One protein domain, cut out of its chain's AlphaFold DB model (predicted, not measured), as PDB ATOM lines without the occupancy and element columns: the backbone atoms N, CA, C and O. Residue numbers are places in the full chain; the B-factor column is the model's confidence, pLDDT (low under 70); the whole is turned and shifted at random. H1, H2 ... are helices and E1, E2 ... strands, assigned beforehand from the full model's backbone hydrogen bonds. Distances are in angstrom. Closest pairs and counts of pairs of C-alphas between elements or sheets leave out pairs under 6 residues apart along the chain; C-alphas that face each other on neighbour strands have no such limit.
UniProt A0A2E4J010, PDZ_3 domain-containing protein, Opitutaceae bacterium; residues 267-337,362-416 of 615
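AT A GLANCE: This is residues 267 to 337 and 362 to 416 of the 615 residues of the protein "PDZ_3 domain-containing protein" of Opitutaceae bacterium (UniProt A0A2E4J010). A strongly twisted sheet of eight strands is built round three long antiparallel strands side by side, E5, E9 and E10, with the shorter pair E1 and E2 and the short strand E6 on one side and the hairpin of E3 and E4 on the other. Beyond E6 is a second small sheet, the hairpin of E7 and E8; the short helix H1 lies off one end of the large sheet, while H2 is near the ends of E2 and E10. The printed part has 126 residues with three named helices and ten named strands, in the order E1 H1 E2 H2 E3 E4 E5 E6 E7 E8 H3 E9 E10, and is mixed, helices and strands. The large sheet is branched and its neighbour pairs are antiparallel. The whole is compact, with a radius of gyration of the C-alphas of 14.3 A, and rounded, spanning 40 by 35 by 29 A.

IN THESE COORDINATES: E1, residues 267 to 270, begins with C-alpha 267 at (80.478, 81.036, 109.762). H1 is residues 273 to 278, E2 residues 289 to 294, 13.2 A long, and H2 residues 299 to 302. E3, residues 304 to 306, and E4, residues 313 to 315, follow. E5, residues 327 to 334, is 21.1 A long and bends by 51 degrees at residue 330. E6 is residues 362 to 364, E7 residues 370 to 372, E8 residues 379 to 381 and H3 residues 384 to 387. E9, residues 394 to 401, is 21.9 A long. E10, residues 404 to 414, is 25.3 A long, bends by 81 degrees at residue 407 and ends with C-alpha 414 at (70.330, 65.631, 112.206).

HOW THE PARTS SIT: E2 and E6 lie on one side of E5, beside residues 327 to 328 and 330 to 332, and E9 on the other side. N 289 and O 328 of E2 and E5 are 3.0 A apart, N 363 and O 331 of E6 and E5 2.8 A, and N 332 and O 396 of E5 and E9 2.8 A, each within hydrogen-bond range. In the hairpin of E9 and E10, N 397 and O 411 are 2.8 A apart. E3 is on the other side of E10 from E9, with N 304 and O 412 3.0 A apart. H2 stands at the sheet's level, and its closest C-alphas to E10 are those of Leu 300 and Cys 413, 6.2 A apart. H3 only grazes the sheet with residues 385 to 386, and H1 is not on it. In H1, 0 of 2 O i to N i+4 pairs and 2 of 3 O i to N i+3 pairs are within range; H2 and H3 are too short for an O i to N i+4 pair.

THE WHOLE: The C-alphas farthest apart, those of Gln 278 and Met 337, are 42.6 A from each other. Residues 338 to 361 are not printed, and C-alphas 337 and 362 are 17.3 A apart across the cut. The link from E4 to E5 is long. Mean pLDDT of the printed part is 71.6, and 54 residues are under 70, among them residues 301 to 321.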
ATOM      1  N   LEU A 267      79.637  79.850 109.877       78.00
ATOM      2  CA  LEU A 267      80.478  81.036 109.762       78.00
ATOM      3  C   LEU A 267      79.880  82.105 110.668       78.00
ATOM      4  O   LEU A 267      78.739  82.514 110.449       78.00
ATOM      5  N   TYR A 268      80.613  82.557 111.683       85.75
ATOM      6  CA  TYR A 268      80.070  83.483 112.674       85.75
ATOM      7  C   TYR A 268      81.095  84.491 113.199       85.75
ATOM      8  O   TYR A 268      82.301  84.354 113.012       85.75
ATOM      9  N   SER A 269      80.594  85.529 113.869       86.06
ATOM     10  CA  SER A 269      81.398  86.437 114.689       86.06
ATOM     11  C   SER A 269      80.798  86.597 116.077       86.06
ATOM     12  O   SER A 269      79.584  86.539 116.241       86.06
ATOM     13  N   ASN A 270      81.645  86.891 117.051       86.94
ATOM     14  CA  ASN A 270      81.267  87.126 118.440       86.94
ATOM     15  C   ASN A 270      80.250  88.271 118.596       86.94
ATOM     16  O   ASN A 270      80.431  89.355 118.022       86.94
ATOM     17  N   LEU A 271      79.194  88.053 119.388       81.31
ATOM     18  CA  LEU A 271      78.250  89.107 119.755       81.31
ATOM     19  C   LEU A 271      78.858  89.977 120.863       81.31
ATOM     20  O   LEU A 271      78.815  89.649 122.047       81.31
ATOM     21  N   VAL A 272      79.435  91.112 120.470       73.69
ATOM     22  CA  VAL A 272      79.934  92.128 121.407       73.69
ATOM     23  C   VAL A 272      78.762  92.962 121.929       73.69
ATOM     24  O   VAL A 272      77.875  93.324 121.160       73.69
ATOM     25  N   HIS A 273      78.779  93.338 123.208       68.25
ATOM     26  CA  HIS A 273      77.687  94.071 123.868       68.25
ATOM     27  C   HIS A 273      77.261  95.369 123.147       68.25
ATOM     28  O   HIS A 273      76.083  95.680 123.048       68.25
ATOM     29  N   ALA A 274      78.199  96.116 122.556       61.16
ATOM     30  CA  ALA A 274      77.860  97.309 121.769       61.16
ATOM     31  C   ALA A 274      77.038  96.983 120.504       61.16
ATOM     32  O   ALA A 274      76.263  97.808 120.022       61.16
ATOM     33  N   ARG A 275      77.200  95.769 119.968       68.44
ATOM     34  CA  ARG A 275      76.521  95.286 118.767       68.44
ATOM     35  C   ARG A 275      75.121  94.752 119.072       68.44
ATOM     36  O   ARG A 275      74.266  94.856 118.201       68.44
ATOM     37  N   SER A 276      74.853  94.240 120.279       68.12
ATOM     38  CA  SER A 276      73.503  93.776 120.644       68.12
ATOM     39  C   SER A 276      72.488  94.924 120.641       68.12
ATOM     40  O   SER A 276      71.409  94.784 120.071       68.12
ATOM     41  N   ALA A 277      72.882  96.092 121.160       66.81
ATOM     42  CA  ALA A 277      72.068  97.306 121.125       66.81
ATOM     43  C   ALA A 277      71.838  97.830 119.694       66.81
ATOM     44  O   ALA A 277      70.735  98.254 119.361       66.81
ATOM     45  N   GLN A 278      72.854  97.765 118.824       70.06
ATOM     46  CA  GLN A 278      72.729  98.166 117.412       70.06
ATOM     47  C   GLN A 278      71.815  97.237 116.603       70.06
ATOM     48  O   GLN A 278      71.188  97.681 115.645       70.06
ATOM     49  N   LEU A 279      71.743  95.961 116.983       71.62
ATOM     50  CA  LEU A 279      70.888  94.957 116.350       71.62
ATOM     51  C   LEU A 279      69.452  94.950 116.906       71.62
ATOM     52  O   LEU A 279      68.650  94.139 116.458       71.62
ATOM     53  N   GLY A 280      69.115  95.833 117.855       70.38
ATOM     54  CA  GLY A 280      67.768  95.916 118.430       70.38
ATOM     55  C   GLY A 280      67.374  94.694 119.264       70.38
ATOM     56  O   GLY A 280      66.188  94.400 119.392       70.38
ATOM     57  N   LEU A 281      68.355  93.965 119.804       73.19
ATOM     58  CA  LEU A 281      68.104  92.784 120.626       73.19
ATOM     59  C   LEU A 281      67.577  93.171 122.004       73.19
ATOM     60  O   LEU A 281      67.944  94.215 122.549       73.19
ATOM     61  N   ASP A 282      66.760  92.296 122.590       68.94
ATOM     62  CA  ASP A 282      66.338  92.447 123.978       68.94
ATOM     63  C   ASP A 282      67.557  92.463 124.918       68.94
ATOM     64  O   ASP A 282      68.561  91.780 124.701       68.94
ATOM     65  N   SER A 283      67.430  93.218 126.005       65.56
ATOM     66  CA  SER A 283      68.364  93.305 127.130       65.56
ATOM     67  C   SER A 283      68.762  91.950 127.730       65.56
ATOM     68  O   SER A 283      69.811  91.853 128.364       65.56
ATOM     69  N   SER A 284      67.963  90.901 127.510       67.75
ATOM     70  CA  SER A 284      68.258  89.521 127.904       67.75
ATOM     71  C   SER A 284      69.285  88.821 126.997       67.75
ATOM     72  O   SER A 284      70.001  87.932 127.457       67.75
ATOM     73  N   THR A 285      69.426  89.233 125.730       73.31
ATOM     74  CA  THR A 285      70.355  88.622 124.761       73.31
ATOM     75  C   THR A 285      71.660  89.416 124.700       73.31
ATOM     76  O   THR A 285      71.861  90.289 123.855       73.31
ATOM     77  N   THR A 286      72.568  89.114 125.630       71.69
ATOM     78  CA  THR A 286      73.860  89.817 125.772       71.69
ATOM     79  C   THR A 286      75.075  88.997 125.333       71.69
ATOM     80  O   THR A 286      76.187  89.527 125.297       71.69
ATOM     81  N   SER A 287      74.874  87.728 124.975       81.56
ATOM     82  CA  SER A 287      75.918  86.775 124.591       81.56
ATOM     83  C   SER A 287      75.464  85.872 123.441       81.56
ATOM     84  O   SER A 287      74.273  85.794 123.137       81.56
ATOM     85  N   GLY A 288      76.421  85.218 122.783       86.06
ATOM     86  CA  GLY A 288      76.182  84.360 121.628       86.06
ATOM     87  C   GLY A 288      77.047  84.729 120.425       86.06
ATOM     88  O   GLY A 288      77.982  85.533 120.507       86.06
ATOM     89  N   VAL A 289      76.713  84.143 119.278       88.75
ATOM     90  CA  VAL A 289      77.420  84.368 118.012       88.75
ATOM     91  C   VAL A 289      76.467  84.815 116.914       88.75
ATOM     92  O   VAL A 289      75.376  84.273 116.774       88.75
ATOM     93  N   VAL A 290      76.892  85.803 116.130       87.75
ATOM     94  CA  VAL A 290      76.166  86.323 114.966       87.75
ATOM     95  C   VAL A 290      76.551  85.508 113.739       87.75
ATOM     96  O   VAL A 290      77.725  85.476 113.369       87.75
ATOM     97  N   VAL A 291      75.568  84.879 113.106       88.38
ATOM     98  CA  VAL A 291      75.725  84.029 111.925       88.38
ATOM     99  C   VAL A 291      75.952  84.888 110.682       88.38
ATOM    100  O   VAL A 291      75.148  85.756 110.354       88.38
ATOM    101  N   HIS A 292      77.031  84.623 109.951       83.81
ATOM    102  CA  HIS A 292      77.311  85.224 108.642       83.81
ATOM    103  C   HIS A 292      76.881  84.332 107.488       83.81
ATOM    104  O   HIS A 292      76.530  84.833 106.422       83.81
ATOM    105  N   GLY A 293      76.899  83.019 107.701       78.31
ATOM    106  CA  GLY A 293      76.529  82.041 106.697       78.31
ATOM    107  C   GLY A 293      76.871  80.623 107.124       78.31
ATOM    108  O   GLY A 293      77.301  80.370 108.249       78.31
ATOM    109  N   LEU A 294      76.673  79.701 106.189       75.88
ATOM    110  CA  LEU A 294      76.982  78.290 106.354       75.88
ATOM    111  C   LEU A 294      77.930  77.846 105.248       75.88
ATOM    112  O   LEU A 294      77.722  78.211 104.085       75.88
ATOM    113  N   ASP A 295      78.893  76.991 105.578       68.38
ATOM    114  CA  ASP A 295      79.659  76.250 104.578       68.38
ATOM    115  C   ASP A 295      78.691  75.533 103.621       68.38
ATOM    116  O   ASP A 295      77.629  75.077 104.072       68.38
ATOM    117  N   PRO A 296      79.006  75.404 102.318       61.41
ATOM    118  CA  PRO A 296      78.159  74.703 101.345       61.41
ATOM    119  C   PRO A 296      77.719  73.299 101.792       61.41
ATOM    120  O   PRO A 296      76.603  72.882 101.496       61.41
ATOM    121  N   ASP A 297      78.554  72.640 102.599       60.22
ATOM    122  CA  ASP A 297      78.371  71.260 103.075       60.22
ATOM    123  C   ASP A 297      77.998  71.164 104.546       60.22
ATOM    124  O   ASP A 297      78.054  70.094 105.166       60.22
ATOM    125  N   SER A 298      77.652  72.301 105.139       70.56
ATOM    126  CA  SER A 298      77.224  72.344 106.519       70.56
ATOM    127  C   SER A 298      76.016  71.416 106.721       70.56
ATOM    128  O   SER A 298      75.021  71.549 106.000       70.56
ATOM    129  N   PRO A 299      76.032  70.531 107.745       66.38
ATOM    130  CA  PRO A 299      74.834  69.792 108.138       66.38
ATOM    131  C   PRO A 299      73.690  70.731 108.536       66.38
ATOM    132  O   PRO A 299      72.534  70.311 108.552       66.38
ATOM    133  N   LEU A 300      73.999  72.009 108.801       72.88
ATOM    134  CA  LEU A 300      73.016  73.027 109.122       72.88
ATOM    135  C   LEU A 300      72.145  73.454 107.920       72.88
ATOM    136  O   LEU A 300      71.104  74.081 108.103       72.88
ATOM    137  N   ARG A 301      72.533  73.106 106.683       68.69
ATOM    138  CA  ARG A 301      71.747  73.407 105.471       68.69
ATOM    139  C   ARG A 301      70.600  72.430 105.224       68.69
ATOM    140  O   ARG A 301      69.634  72.793 104.568       68.69
ATOM    141  N   ASN A 302      70.703  71.210 105.752       62.12
ATOM    142  CA  ASN A 302      69.700  70.150 105.609       62.12
ATOM    143  C   ASN A 302      68.965  69.881 106.935       62.12
ATOM    144  O   ASN A 302      68.578  68.742 107.214       62.12
ATOM    145  N   CYS A 303      68.823  70.899 107.788       64.56
ATOM    146  CA  CYS A 303      68.121  70.742 109.058       64.56
ATOM    147  C   CYS A 303      66.620  70.631 108.877       64.56
ATOM    148  O   CYS A 303      66.045  70.912 107.828       64.56
ATOM    149  N   VAL A 304      65.990  70.257 109.977       58.59
ATOM    150  CA  VAL A 304      64.557  70.187 110.084       58.59
ATOM    151  C   VAL A 304      64.129  71.135 111.198       58.59
ATOM    152  O   VAL A 304      64.515  70.970 112.350       58.59
ATOM    153  N   VAL A 305      63.311  72.132 110.873       55.28
ATOM    154  CA  VAL A 305      62.711  72.967 111.918       55.28
ATOM    155  C   VAL A 305      61.760  72.087 112.722       55.28
ATOM    156  O   VAL A 305      60.930  71.367 112.148       55.28
ATOM    157  N   VAL A 306      61.901  72.110 114.045       55.53
ATOM    158  CA  VAL A 306      60.905  71.488 114.911       55.53
ATOM    159  C   VAL A 306      59.703  72.417 114.916       55.53
ATOM    160  O   VAL A 306      59.849  73.597 115.224       55.53
ATOM    161  N   GLY A 307      58.534  71.908 114.521       50.75
ATOM    162  CA  GLY A 307      57.298  72.684 114.628       50.75
ATOM    163  C   GLY A 307      57.035  73.116 116.075       50.75
ATOM    164  O   GLY A 307      57.639  72.585 117.008       50.75
ATOM    165  N   ASP A 308      56.091  74.037 116.283       49.94
ATOM    166  CA  ASP A 308      55.732  74.552 117.619       49.94
ATOM    167  C   ASP A 308      55.373  73.444 118.634       49.94
ATOM    168  O   ASP A 308      55.438  73.644 119.844       49.94
ATOM    169  N   ASP A 309      55.039  72.243 118.145       51.38
ATOM    170  CA  ASP A 309      54.747  71.046 118.936       51.38
ATOM    171  C   ASP A 309      55.984  70.318 119.498       51.38
ATOM    172  O   ASP A 309      55.830  69.298 120.175       51.38
ATOM    173  N   GLN A 310      57.199  70.809 119.223       52.66
ATOM    174  CA  GLN A 310      58.488  70.263 119.678       52.66
ATOM    175  C   GLN A 310      58.730  68.783 119.296       52.66
ATOM    176  O   GLN A 310      59.642  68.135 119.814       52.66
ATOM    177  N   ARG A 311      57.911  68.214 118.399       51.41
ATOM    178  CA  ARG A 311      57.858  66.763 118.131       51.41
ATOM    179  C   ARG A 311      57.779  66.421 116.650       51.41
ATOM    180  O   ARG A 311      58.203  65.330 116.264       51.41
ATOM    181  N   SER A 312      57.254  67.320 115.823       50.91
ATOM    182  CA  SER A 312      57.171  67.122 114.380       50.91
ATOM    183  C   SER A 312      58.397  67.700 113.674       50.91
ATOM    184  O   SER A 312      58.729  68.878 113.792       50.91
ATOM    185  N   LEU A 313      59.085  66.840 112.922       55.22
ATOM    186  CA  LEU A 313      60.195  67.225 112.060       55.22
ATOM    187  C   LEU A 313      59.639  67.577 110.665       55.22
ATOM    188  O   LEU A 313      59.170  66.685 109.956       55.22
ATOM    189  N   ARG A 314      59.690  68.854 110.249       54.94
ATOM    190  CA  ARG A 314      59.375  69.290 108.871       54.94
ATOM    191  C   ARG A 314      60.638  69.556 108.043       54.94
ATOM    192  O   ARG A 314      61.324  70.552 108.247       54.94
ATOM    193  N   TYR A 315      60.936  68.671 107.094       51.41
ATOM    194  CA  TYR A 315      61.990  68.913 106.105       51.41
ATOM    195  C   TYR A 315      61.471  69.860 105.022       51.41
ATOM    196  O   TYR A 315      60.493  69.532 104.351       51.41
ATOM    197  N   ASP A 316      62.127  71.006 104.855       52.88
ATOM    198  CA  ASP A 316      61.840  71.952 103.780       52.88
ATOM    199  C   ASP A 316      63.084  72.105 102.885       52.88
ATOM    200  O   ASP A 316      64.021  72.834 103.224       52.88
ATOM    201  N   PRO A 317      63.169  71.349 101.776       45.22
ATOM    202  CA  PRO A 317      64.310  71.417 100.878       45.22
ATOM    203  C   PRO A 317      64.369  72.787 100.196       45.22
ATOM    204  O   PRO A 317      63.588  73.075  99.292       45.22
ATOM    205  N   GLY A 318      65.342  73.610 100.595       47.53
ATOM    206  CA  GLY A 318      65.628  74.906  99.972       47.53
ATOM    207  C   GLY A 318      65.522  76.109 100.908       47.53
ATOM    208  O   GLY A 318      65.993  77.183 100.535       47.53
ATOM    209  N   SER A 319      64.989  75.948 102.123       53.22
ATOM    210  CA  SER A 319      65.080  76.975 103.163       53.22
ATOM    211  C   SER A 319      66.269  76.686 104.083       53.22
ATOM    212  O   SER A 319      66.385  75.620 104.680       53.22
ATOM    213  N   SER A 320      67.204  77.638 104.178       61.25
ATOM    214  CA  SER A 320      68.231  77.596 105.221       61.25
ATOM    215  C   SER A 320      67.563  78.016 106.532       61.25
ATOM    216  O   SER A 320      67.085  79.151 106.611       61.25
ATOM    217  N   PRO A 321      67.497  77.151 107.557       69.06
ATOM    218  CA  PRO A 321      66.829  77.499 108.810       69.06
ATOM    219  C   PRO A 321      67.588  78.576 109.591       69.06
ATOM    220  O   PRO A 321      66.982  79.289 110.389       69.06
ATOM    221  N   LEU A 322      68.889  78.714 109.315       79.12
ATOM    222  CA  LEU A 322      69.730  79.817 109.763       79.12
ATOM    223  C   LEU A 322      69.912  80.847 108.648       79.12
ATOM    224  O   LEU A 322      70.224  80.492 107.507       79.12
ATOM    225  N   GLN A 323      69.763  82.116 108.999       80.44
ATOM    226  CA  GLN A 323      69.911  83.266 108.116       80.44
ATOM    227  C   GLN A 323      71.115  84.123 108.519       80.44
ATOM    228  O   GLN A 323      71.607  84.073 109.647       80.44
ATOM    229  N   HIS A 324      71.601  84.932 107.576       83.62
ATOM    230  CA  HIS A 324      72.595  85.956 107.882       83.62
ATOM    231  C   HIS A 324      72.023  86.938 108.919       83.62
ATOM    232  O   HIS A 324      70.937  87.475 108.723       83.62
ATOM    233  N   GLY A 325      72.762  87.182 110.000       83.38
ATOM    234  CA  GLY A 325      72.350  88.041 111.109       83.38
ATOM    235  C   GLY A 325      71.634  87.322 112.255       83.38
ATOM    236  O   GLY A 325      71.437  87.945 113.299       83.38
ATOM    237  N   ASP A 326      71.294  86.037 112.109       87.88
ATOM    238  CA  ASP A 326      70.779  85.220 113.213       87.88
ATOM    239  C   ASP A 326      71.791  85.163 114.366       87.88
ATOM    240  O   ASP A 326      73.004  85.189 114.149       87.88
ATOM    241  N   ILE A 327      71.304  85.059 115.603       88.25
ATOM    242  CA  ILE A 327      72.149  84.957 116.795       88.25
ATOM    243  C   ILE A 327      71.941  83.604 117.456       88.25
ATOM    244  O   ILE A 327      70.853  83.307 117.943       88.25
ATOM    245  N   VAL A 328      72.997  82.798 117.518       88.94
ATOM    246  CA  VAL A 328      72.991  81.526 118.246       88.94
ATOM    247  C   VAL A 328      73.408  81.786 119.689       88.94
ATOM    248  O   VAL A 328      74.519  82.252 119.942       88.94
ATOM    249  N   THR A 329      72.513  81.482 120.627       87.50
ATOM    250  CA  THR A 329      72.717  81.717 122.070       87.50
ATOM    251  C   THR A 329      72.991  80.435 122.849       87.50
ATOM    252  O   THR A 329      73.666  80.475 123.870       87.50
ATOM    253  N   HIS A 330      72.482  79.298 122.368       88.00
ATOM    254  CA  HIS A 330      72.682  77.989 122.988       88.00
ATOM    255  C   HIS A 330      72.891  76.927 121.917       88.00
ATOM    256  O   HIS A 330      72.320  77.006 120.823       88.00
ATOM    257  N   ILE A 331      73.655  75.902 122.273       86.75
ATOM    258  CA  ILE A 331      73.823  74.686 121.485       86.75
ATOM    259  C   ILE A 331      73.512  73.479 122.366       86.75
ATOM    260  O   ILE A 331      73.950  73.406 123.512       86.75
ATOM    261  N   SER A 332      72.760  72.520 121.840       85.31
ATOM    262  CA  SER A 332      72.472  71.265 122.523       85.31
ATOM    263  C   SER A 332      72.832  70.070 121.652       85.31
ATOM    264  O   SER A 332      72.627  70.097 120.440       85.31
ATOM    265  N   ALA A 333      73.315  69.001 122.276       77.88
ATOM    266  CA  ALA A 333      73.626  67.733 121.626       77.88
ATOM    267  C   ALA A 333      72.774  66.598 122.199       77.88
ATOM    268  O   ALA A 333      72.524  66.542 123.406       77.88
ATOM    269  N   ALA A 334      72.351  65.681 121.331       74.31
ATOM    270  CA  ALA A 334      71.666  64.458 121.716       74.31
ATOM    271  C   ALA A 334      72.072  63.287 120.812       74.31
ATOM    272  O   ALA A 334      72.002  63.368 119.582       74.31
ATOM    273  N   ALA A 335      72.476  62.178 121.433       60.62
ATOM    274  CA  ALA A 335      72.818  60.952 120.725       60.62
ATOM    275  C   ALA A 335      71.557  60.215 120.248       60.62
ATOM    276  O   ALA A 335      70.543  60.174 120.950       60.62
ATOM    277  N   VAL A 336      71.614  59.569 119.081       61.62
ATOM    278  CA  VAL A 336      70.565  58.611 118.703       61.62
ATOM    279  C   VAL A 336      70.696  57.383 119.590       61.62
ATOM    280  O   VAL A 336      71.675  56.643 119.488       61.62
ATOM    281  N   MET A 337      69.689  57.121 120.428       48.06
ATOM    282  CA  MET A 337      69.607  55.852 121.150       48.06
ATOM    283  C   MET A 337      69.630  54.705 120.135       48.06
ATOM    284  O   MET A 337      68.758  54.612 119.265       48.06
ATOM    285  N   THR A 362      72.651  70.643 126.982       81.88
ATOM    286  CA  THR A 362      72.599  72.042 126.518       81.88
ATOM    287  C   THR A 362      73.742  72.855 127.104       81.88
ATOM    288  O   THR A 362      74.059  72.717 128.283       81.88
ATOM    289  N   TYR A 363      74.321  73.717 126.274       84.62
ATOM    290  CA  TYR A 363      75.440  74.582 126.605       84.62
ATOM    291  C   TYR A 363      75.131  76.024 126.201       84.62
ATOM    292  O   TYR A 363      74.707  76.283 125.068       84.62
ATOM    293  N   ASP A 364      75.389  76.949 127.120       85.19
ATOM    294  CA  ASP A 364      75.285  78.385 126.873       85.19
ATOM    295  C   ASP A 364      76.479  78.851 126.034       85.19
ATOM    296  O   ASP A 364      77.624  78.470 126.302       85.19
ATOM    297  N   VAL A 365      76.217  79.686 125.027       86.44
ATOM    298  CA  VAL A 365      77.251  80.294 124.185       86.44
ATOM    299  C   VAL A 365      77.548  81.701 124.702       86.44
ATOM    300  O   VAL A 365      76.688  82.588 124.699       86.44
ATOM    301  N   ASP A 366      78.782  81.915 125.155       84.62
ATOM    302  CA  ASP A 366      79.220  83.201 125.689       84.62
ATOM    303  C   ASP A 366      79.436  84.254 124.580       84.62
ATOM    304  O   ASP A 366      79.312  83.998 123.378       84.62
ATOM    305  N   SER A 367      79.758  85.490 124.966       81.50
ATOM    306  CA  SER A 367      80.008  86.593 124.023       81.50
ATOM    307  C   SER A 367      81.275  86.415 123.180       81.50
ATOM    308  O   SER A 367      81.534  87.224 122.292       81.50
ATOM    309  N   ARG A 368      82.075  85.376 123.438       81.62
ATOM    310  CA  ARG A 368      83.263  84.993 122.670       81.62
ATOM    311  C   ARG A 368      83.025  83.753 121.804       81.62
ATOM    312  O   ARG A 368      83.985  83.250 121.221       81.62
ATOM    313  N   GLY A 369      81.782  83.272 121.719       81.69
ATOM    314  CA  GLY A 369      81.435  82.064 120.976       81.69
ATOM    315  C   GLY A 369      81.942  80.781 121.624       81.69
ATOM    316  O   GLY A 369      82.210  79.805 120.924       81.69
ATOM    317  N   GLN A 370      82.119  80.791 122.945       84.44
ATOM    318  CA  GLN A 370      82.634  79.665 123.709       84.44
ATOM    319  C   GLN A 370      81.539  79.043 124.575       84.44
ATOM    320  O   GLN A 370      80.616  79.718 125.023       84.44
ATOM    321  N   VAL A 371      81.679  77.747 124.831       83.19
ATOM    322  CA  VAL A 371      80.831  76.944 125.706       83.19
ATOM    323  C   VAL A 371      81.635  76.448 126.908       83.19
ATOM    324  O   VAL A 371      82.843  76.201 126.811       83.19
ATOM    325  N   SER A 372      80.961  76.285 128.046       75.38
ATOM    326  CA  SER A 372      81.541  75.713 129.270       75.38
ATOM    327  C   SER A 372      80.992  74.311 129.518       75.38
ATOM    328  O   SER A 372      79.786  74.093 129.425       75.38
ATOM    329  N   PHE A 373      81.857  73.361 129.874       67.94
ATOM    330  CA  PHE A 373      81.467  71.974 130.148       67.94
ATOM    331  C   PHE A 373      81.377  71.720 131.657       67.94
ATOM    332  O   PHE A 373      82.388  71.451 132.299       67.94
ATOM    333  N   GLY A 374      80.173  71.787 132.236       60.28
ATOM    334  CA  GLY A 374      79.926  71.432 133.643       60.28
ATOM    335  C   GLY A 374      80.893  72.092 134.642       60.28
ATOM    336  O   GLY A 374      81.209  73.273 134.529       60.28
ATOM    337  N   ASN A 375      81.405  71.318 135.609       51.03
ATOM    338  CA  ASN A 375      82.353  71.781 136.639       51.03
ATOM    339  C   ASN A 375      83.784  72.046 136.111       51.03
ATOM    340  O   ASN A 375      84.722  72.186 136.905       51.03
ATOM    341  N   CYS A 376      83.998  72.068 134.792       52.22
ATOM    342  CA  CYS A 376      85.290  72.379 134.200       52.22
ATOM    343  C   CYS A 376      85.432  73.885 133.978       52.22
ATOM    344  O   CYS A 376      84.639  74.516 133.294       52.22
ATOM    345  N   THR A 377      86.536  74.454 134.457       58.12
ATOM    346  CA  THR A 377      86.914  75.861 134.225       58.12
ATOM    347  C   THR A 377      87.392  76.149 132.795       58.12
ATOM    348  O   THR A 377      87.881  77.241 132.510       58.12
ATOM    349  N   SER A 378      87.323  75.166 131.893       65.88
ATOM    350  CA  SER A 378      87.768  75.324 130.509       65.88
ATOM    351  C   SER A 378      86.592  75.727 129.628       65.88
ATOM    352  O   SER A 378      85.599  75.010 129.553       65.88
ATOM    353  N   VAL A 379      86.757  76.858 128.952       76.19
ATOM    354  CA  VAL A 379      85.876  77.352 127.893       76.19
ATOM    355  C   VAL A 379      86.470  76.965 126.540       76.19
ATOM    356  O   VAL A 379      87.672  77.132 126.325       76.19
ATOM    357  N   LEU A 380      85.654  76.402 125.650       76.94
ATOM    358  CA  LEU A 380      86.065  75.949 124.314       76.94
ATOM    359  C   LEU A 380      85.096  76.498 123.254       76.94
ATOM    360  O   LEU A 380      83.955  76.781 123.598       76.94
ATOM    361  N   PRO A 381      85.511  76.665 121.986       77.06
ATOM    362  CA  PRO A 381      84.619  77.096 120.906       77.06
ATOM    363  C   PRO A 381      83.388  76.193 120.765       77.06
ATOM    364  O   PRO A 381      83.477  74.991 121.016       77.06
ATOM    365  N   LEU A 382      82.239  76.752 120.373       80.06
ATOM    366  CA  LEU A 382      80.969  76.014 120.335       80.06
ATOM    367  C   LEU A 382      80.992  74.749 119.453       80.06
ATOM    368  O   LEU A 382      80.242  73.807 119.709       80.06
ATOM    369  N   GLU A 383      81.881  74.683 118.461       75.12
ATOM    370  CA  GLU A 383      82.086  73.533 117.574       75.12
ATOM    371  C   GLU A 383      82.532  72.278 118.322       75.12
ATOM    372  O   GLU A 383      82.353  71.159 117.840       75.12
ATOM    373  N   VAL A 384      83.079  72.428 119.526       73.38
ATOM    374  CA  VAL A 384      83.507  71.278 120.311       73.38
ATOM    375  C   VAL A 384      82.333  70.415 120.792       73.38
ATOM    376  O   VAL A 384      82.491  69.211 120.980       73.38
ATOM    377  N   VAL A 385      81.122  70.978 120.903       76.25
ATOM    378  CA  VAL A 385      79.911  70.230 121.293       76.25
ATOM    379  C   VAL A 385      79.596  69.133 120.281       76.25
ATOM    380  O   VAL A 385      79.172  68.038 120.651       76.25
ATOM    381  N   THR A 386      79.868  69.386 119.002       71.19
ATOM    382  CA  THR A 386      79.664  68.401 117.945       71.19
ATOM    383  C   THR A 386      80.817  67.413 117.810       71.19
ATOM    384  O   THR A 386      80.640  66.377 117.175       71.19
ATOM    385  N   CYS A 387      81.969  67.645 118.453       63.88
ATOM    386  CA  CYS A 387      83.184  66.836 118.279       63.88
ATOM    387  C   CYS A 387      83.087  65.399 118.781       63.88
ATOM    388  O   CYS A 387      83.715  64.509 118.206       63.88
ATOM    389  N   ASN A 388      82.203  65.137 119.737       59.12
ATOM    390  CA  ASN A 388      81.960  63.785 120.235       59.12
ATOM    391  C   ASN A 388      80.715  63.118 119.625       59.12
ATOM    392  O   ASN A 388      80.470  61.937 119.875       59.12
ATOM    393  N   MET A 389      79.985  63.812 118.748       68.88
ATOM    394  CA  MET A 389      78.751  63.310 118.140       68.88
ATOM    395  C   MET A 389      79.006  62.394 116.931       68.88
ATOM    396  O   MET A 389      79.995  62.527 116.207       68.88
ATOM    397  N   SER A 390      78.095  61.445 116.727       62.78
ATOM    398  CA  SER A 390      78.118  60.405 115.695       62.78
ATOM    399  C   SER A 390      77.165  60.709 114.535       62.78
ATOM    400  O   SER A 390      76.262  61.542 114.623       62.78
ATOM    401  N   ARG A 391      77.308  59.960 113.431       63.06
ATOM    402  CA  ARG A 391      76.344  60.001 112.320       63.06
ATOM    403  C   ARG A 391      74.927  59.747 112.832       63.06
ATOM    404  O   ARG A 391      74.632  58.684 113.373       63.06
ATOM    405  N   GLY A 392      74.026  60.657 112.490       64.12
ATOM    406  CA  GLY A 392      72.610  60.557 112.789       64.12
ATOM    407  C   GLY A 392      72.209  61.208 114.105       64.12
ATOM    408  O   GLY A 392      71.000  61.365 114.268       64.12
ATOM    409  N   ASP A 393      73.164  61.588 114.962       74.25
ATOM    410  CA  ASP A 393      72.930  62.357 116.190       74.25
ATOM    411  C   ASP A 393      72.303  63.710 115.875       74.25
ATOM    412  O   ASP A 393      72.359  64.201 114.744       74.25
ATOM    413  N   PHE A 394      71.667  64.305 116.875       76.50
ATOM    414  CA  PHE A 394      70.939  65.548 116.718       76.50
ATOM    415  C   PHE A 394      71.647  66.682 117.440       76.50
ATOM    416  O   PHE A 394      71.984  66.568 118.617       76.50
ATOM    417  N   VAL A 395      71.838  67.789 116.730       81.12
ATOM    418  CA  VAL A 395      72.253  69.068 117.303       81.12
ATOM    419  C   VAL A 395      71.064  70.019 117.286       81.12
ATOM    420  O   VAL A 395      70.263  69.999 116.352       81.12
ATOM    421  N   LYS A 396      70.934  70.840 118.320       85.81
ATOM    422  CA  LYS A 396      69.910  71.874 118.432       85.81
ATOM    423  C   LYS A 396      70.573  73.213 118.682       85.81
ATOM    424  O   LYS A 396      71.420  73.313 119.558       85.81
ATOM    425  N   LEU A 397      70.192  74.230 117.925       87.56
ATOM    426  CA  LEU A 397      70.664  75.598 118.097       87.56
ATOM    427  C   LEU A 397      69.489  76.461 118.532       87.56
ATOM    428  O   LEU A 397      68.449  76.441 117.877       87.56
ATOM    429  N   ARG A 398      69.650  77.223 119.615       87.75
ATOM    430  CA  ARG A 398      68.665  78.235 120.007       87.75
ATOM    431  C   ARG A 398      69.023  79.562 119.357       87.75
ATOM    432  O   ARG A 398      70.093  80.114 119.625       87.75
ATOM    433  N   VAL A 399      68.130  80.046 118.503       87.12
ATOM    434  CA  VAL A 399      68.375  81.148 117.571       87.12
ATOM    435  C   VAL A 399      67.467  82.331 117.888       87.12
ATOM    436  O   VAL A 399      66.260  82.167 118.055       87.12
ATOM    437  N   VAL A 400      68.044  83.529 117.940       86.44
ATOM    438  CA  VAL A 400      67.338  84.810 118.074       86.44
ATOM    439  C   VAL A 400      67.506  85.596 116.777       86.44
ATOM    440  O   VAL A 400      68.624  85.753 116.288       86.44
ATOM    441  N   ARG A 401      66.403  86.103 116.218       85.31
ATOM    442  CA  ARG A 401      66.420  86.957 115.023       85.31
ATOM    443  C   ARG A 401      66.341  88.428 115.423       85.31
ATOM    444  O   ARG A 401      65.417  88.777 116.148       85.31
ATOM    445  N   PRO A 402      67.212  89.311 114.907       77.06
ATOM    446  CA  PRO A 402      67.149  90.745 115.209       77.06
ATOM    447  C   PRO A 402      65.781  91.391 114.934       77.06
ATOM    448  O   PRO A 402      65.318  92.223 115.705       77.06
ATOM    449  N   HIS A 403      65.097  90.981 113.860       70.94
ATOM    450  CA  HIS A 403      63.778  91.515 113.488       70.94
ATOM    451  C   HIS A 403      62.604  90.914 114.284       70.94
ATOM    452  O   HIS A 403      61.491  91.421 114.187       70.94
ATOM    453  N   ASP A 404      62.854  89.858 115.062       69.50
ATOM    454  CA  ASP A 404      61.885  89.169 115.922       69.50
ATOM    455  C   ASP A 404      62.558  88.817 117.260       69.50
ATOM    456  O   ASP A 404      62.664  87.662 117.678       69.50
ATOM    457  N   ALA A 405      63.115  89.845 117.911       59.53
ATOM    458  CA  ALA A 405      63.974  89.693 119.085       59.53
ATOM    459  C   ALA A 405      63.246  89.120 120.318       59.53
ATOM    460  O   ALA A 405      63.891  88.767 121.304       59.53
ATOM    461  N   HIS A 406      61.913  89.017 120.270       58.66
ATOM    462  CA  HIS A 406      61.077  88.496 121.350       58.66
ATOM    463  C   HIS A 406      60.830  86.982 121.262       58.66
ATOM    464  O   HIS A 406      60.344  86.398 122.232       58.66
ATOM    465  N   ALA A 407      61.184  86.329 120.148       66.12
ATOM    466  CA  ALA A 407      60.941  84.905 119.937       66.12
ATOM    467  C   ALA A 407      62.232  84.157 119.565       66.12
ATOM    468  O   ALA A 407      62.616  84.023 118.400       66.12
ATOM    469  N   ALA A 408      62.906  83.612 120.581       74.88
ATOM    470  CA  ALA A 408      63.931  82.601 120.351       74.88
ATOM    471  C   ALA A 408      63.273  81.312 119.829       74.88
ATOM    472  O   ALA A 408      62.305  80.834 120.423       74.88
ATOM    473  N   HIS A 409      63.817  80.728 118.765       77.50
ATOM    474  CA  HIS A 409      63.336  79.468 118.201       77.50
ATOM    475  C   HIS A 409      64.461  78.439 118.107       77.50
ATOM    476  O   HIS A 409      65.639  78.777 117.987       77.50
ATOM    477  N   ASP A 410      64.084  77.167 118.181       80.19
ATOM    478  CA  ASP A 410      65.021  76.051 118.170       80.19
ATOM    479  C   ASP A 410      65.152  75.489 116.743       80.19
ATOM    480  O   ASP A 410      64.176  75.071 116.117       80.19
ATOM    481  N   VAL A 411      66.384  75.437 116.237       79.25
ATOM    482  CA  VAL A 411      66.739  74.788 114.969       79.25
ATOM    483  C   VAL A 411      67.363  73.435 115.285       79.25
ATOM    484  O   VAL A 411      68.430  73.381 115.893       79.25
ATOM    485  N   VAL A 412      66.722  72.334 114.879       77.50
ATOM    486  CA  VAL A 412      67.231  70.974 115.117       77.50
ATOM    487  C   VAL A 412      67.760  70.360 113.831       77.50
ATOM    488  O   VAL A 412      67.103  70.294 112.797       77.50
ATOM    489  N   CYS A 413      68.974  69.847 113.897       74.62
ATOM    490  CA  CYS A 413      69.667  69.304 112.750       74.62
ATOM    491  C   CYS A 413      70.104  67.890 113.066       74.62
ATOM    492  O   CYS A 413      70.751  67.625 114.079       74.62
ATOM    493  N   ARG A 414      69.767  66.970 112.167       71.62
ATOM    494  CA  ARG A 414      70.330  65.631 112.206       71.62
ATOM    495  C   ARG A 414      71.684  65.664 111.514       71.62
ATOM    496  O   ARG A 414      71.758  65.987 110.329       71.62
ATOM    497  N   LEU A 415      72.741  65.301 112.226       69.19
ATOM    498  CA  LEU A 415      74.080  65.237 111.667       69.19
ATOM    499  C   LEU A 415      74.132  64.142 110.600       69.19
ATOM    500  O   LEU A 415      73.952  62.953 110.879       69.19
ATOM    501  N   HIS A 416      74.384  64.537 109.358       59.28
ATOM    502  CA  HIS A 416      74.749  63.611 108.299       59.28
ATOM    503  C   HIS A 416      76.270  63.598 108.136       59.28
ATOM    504  O   HIS A 416      76.937  64.574 108.478       59.28
TER     505      HIS A 416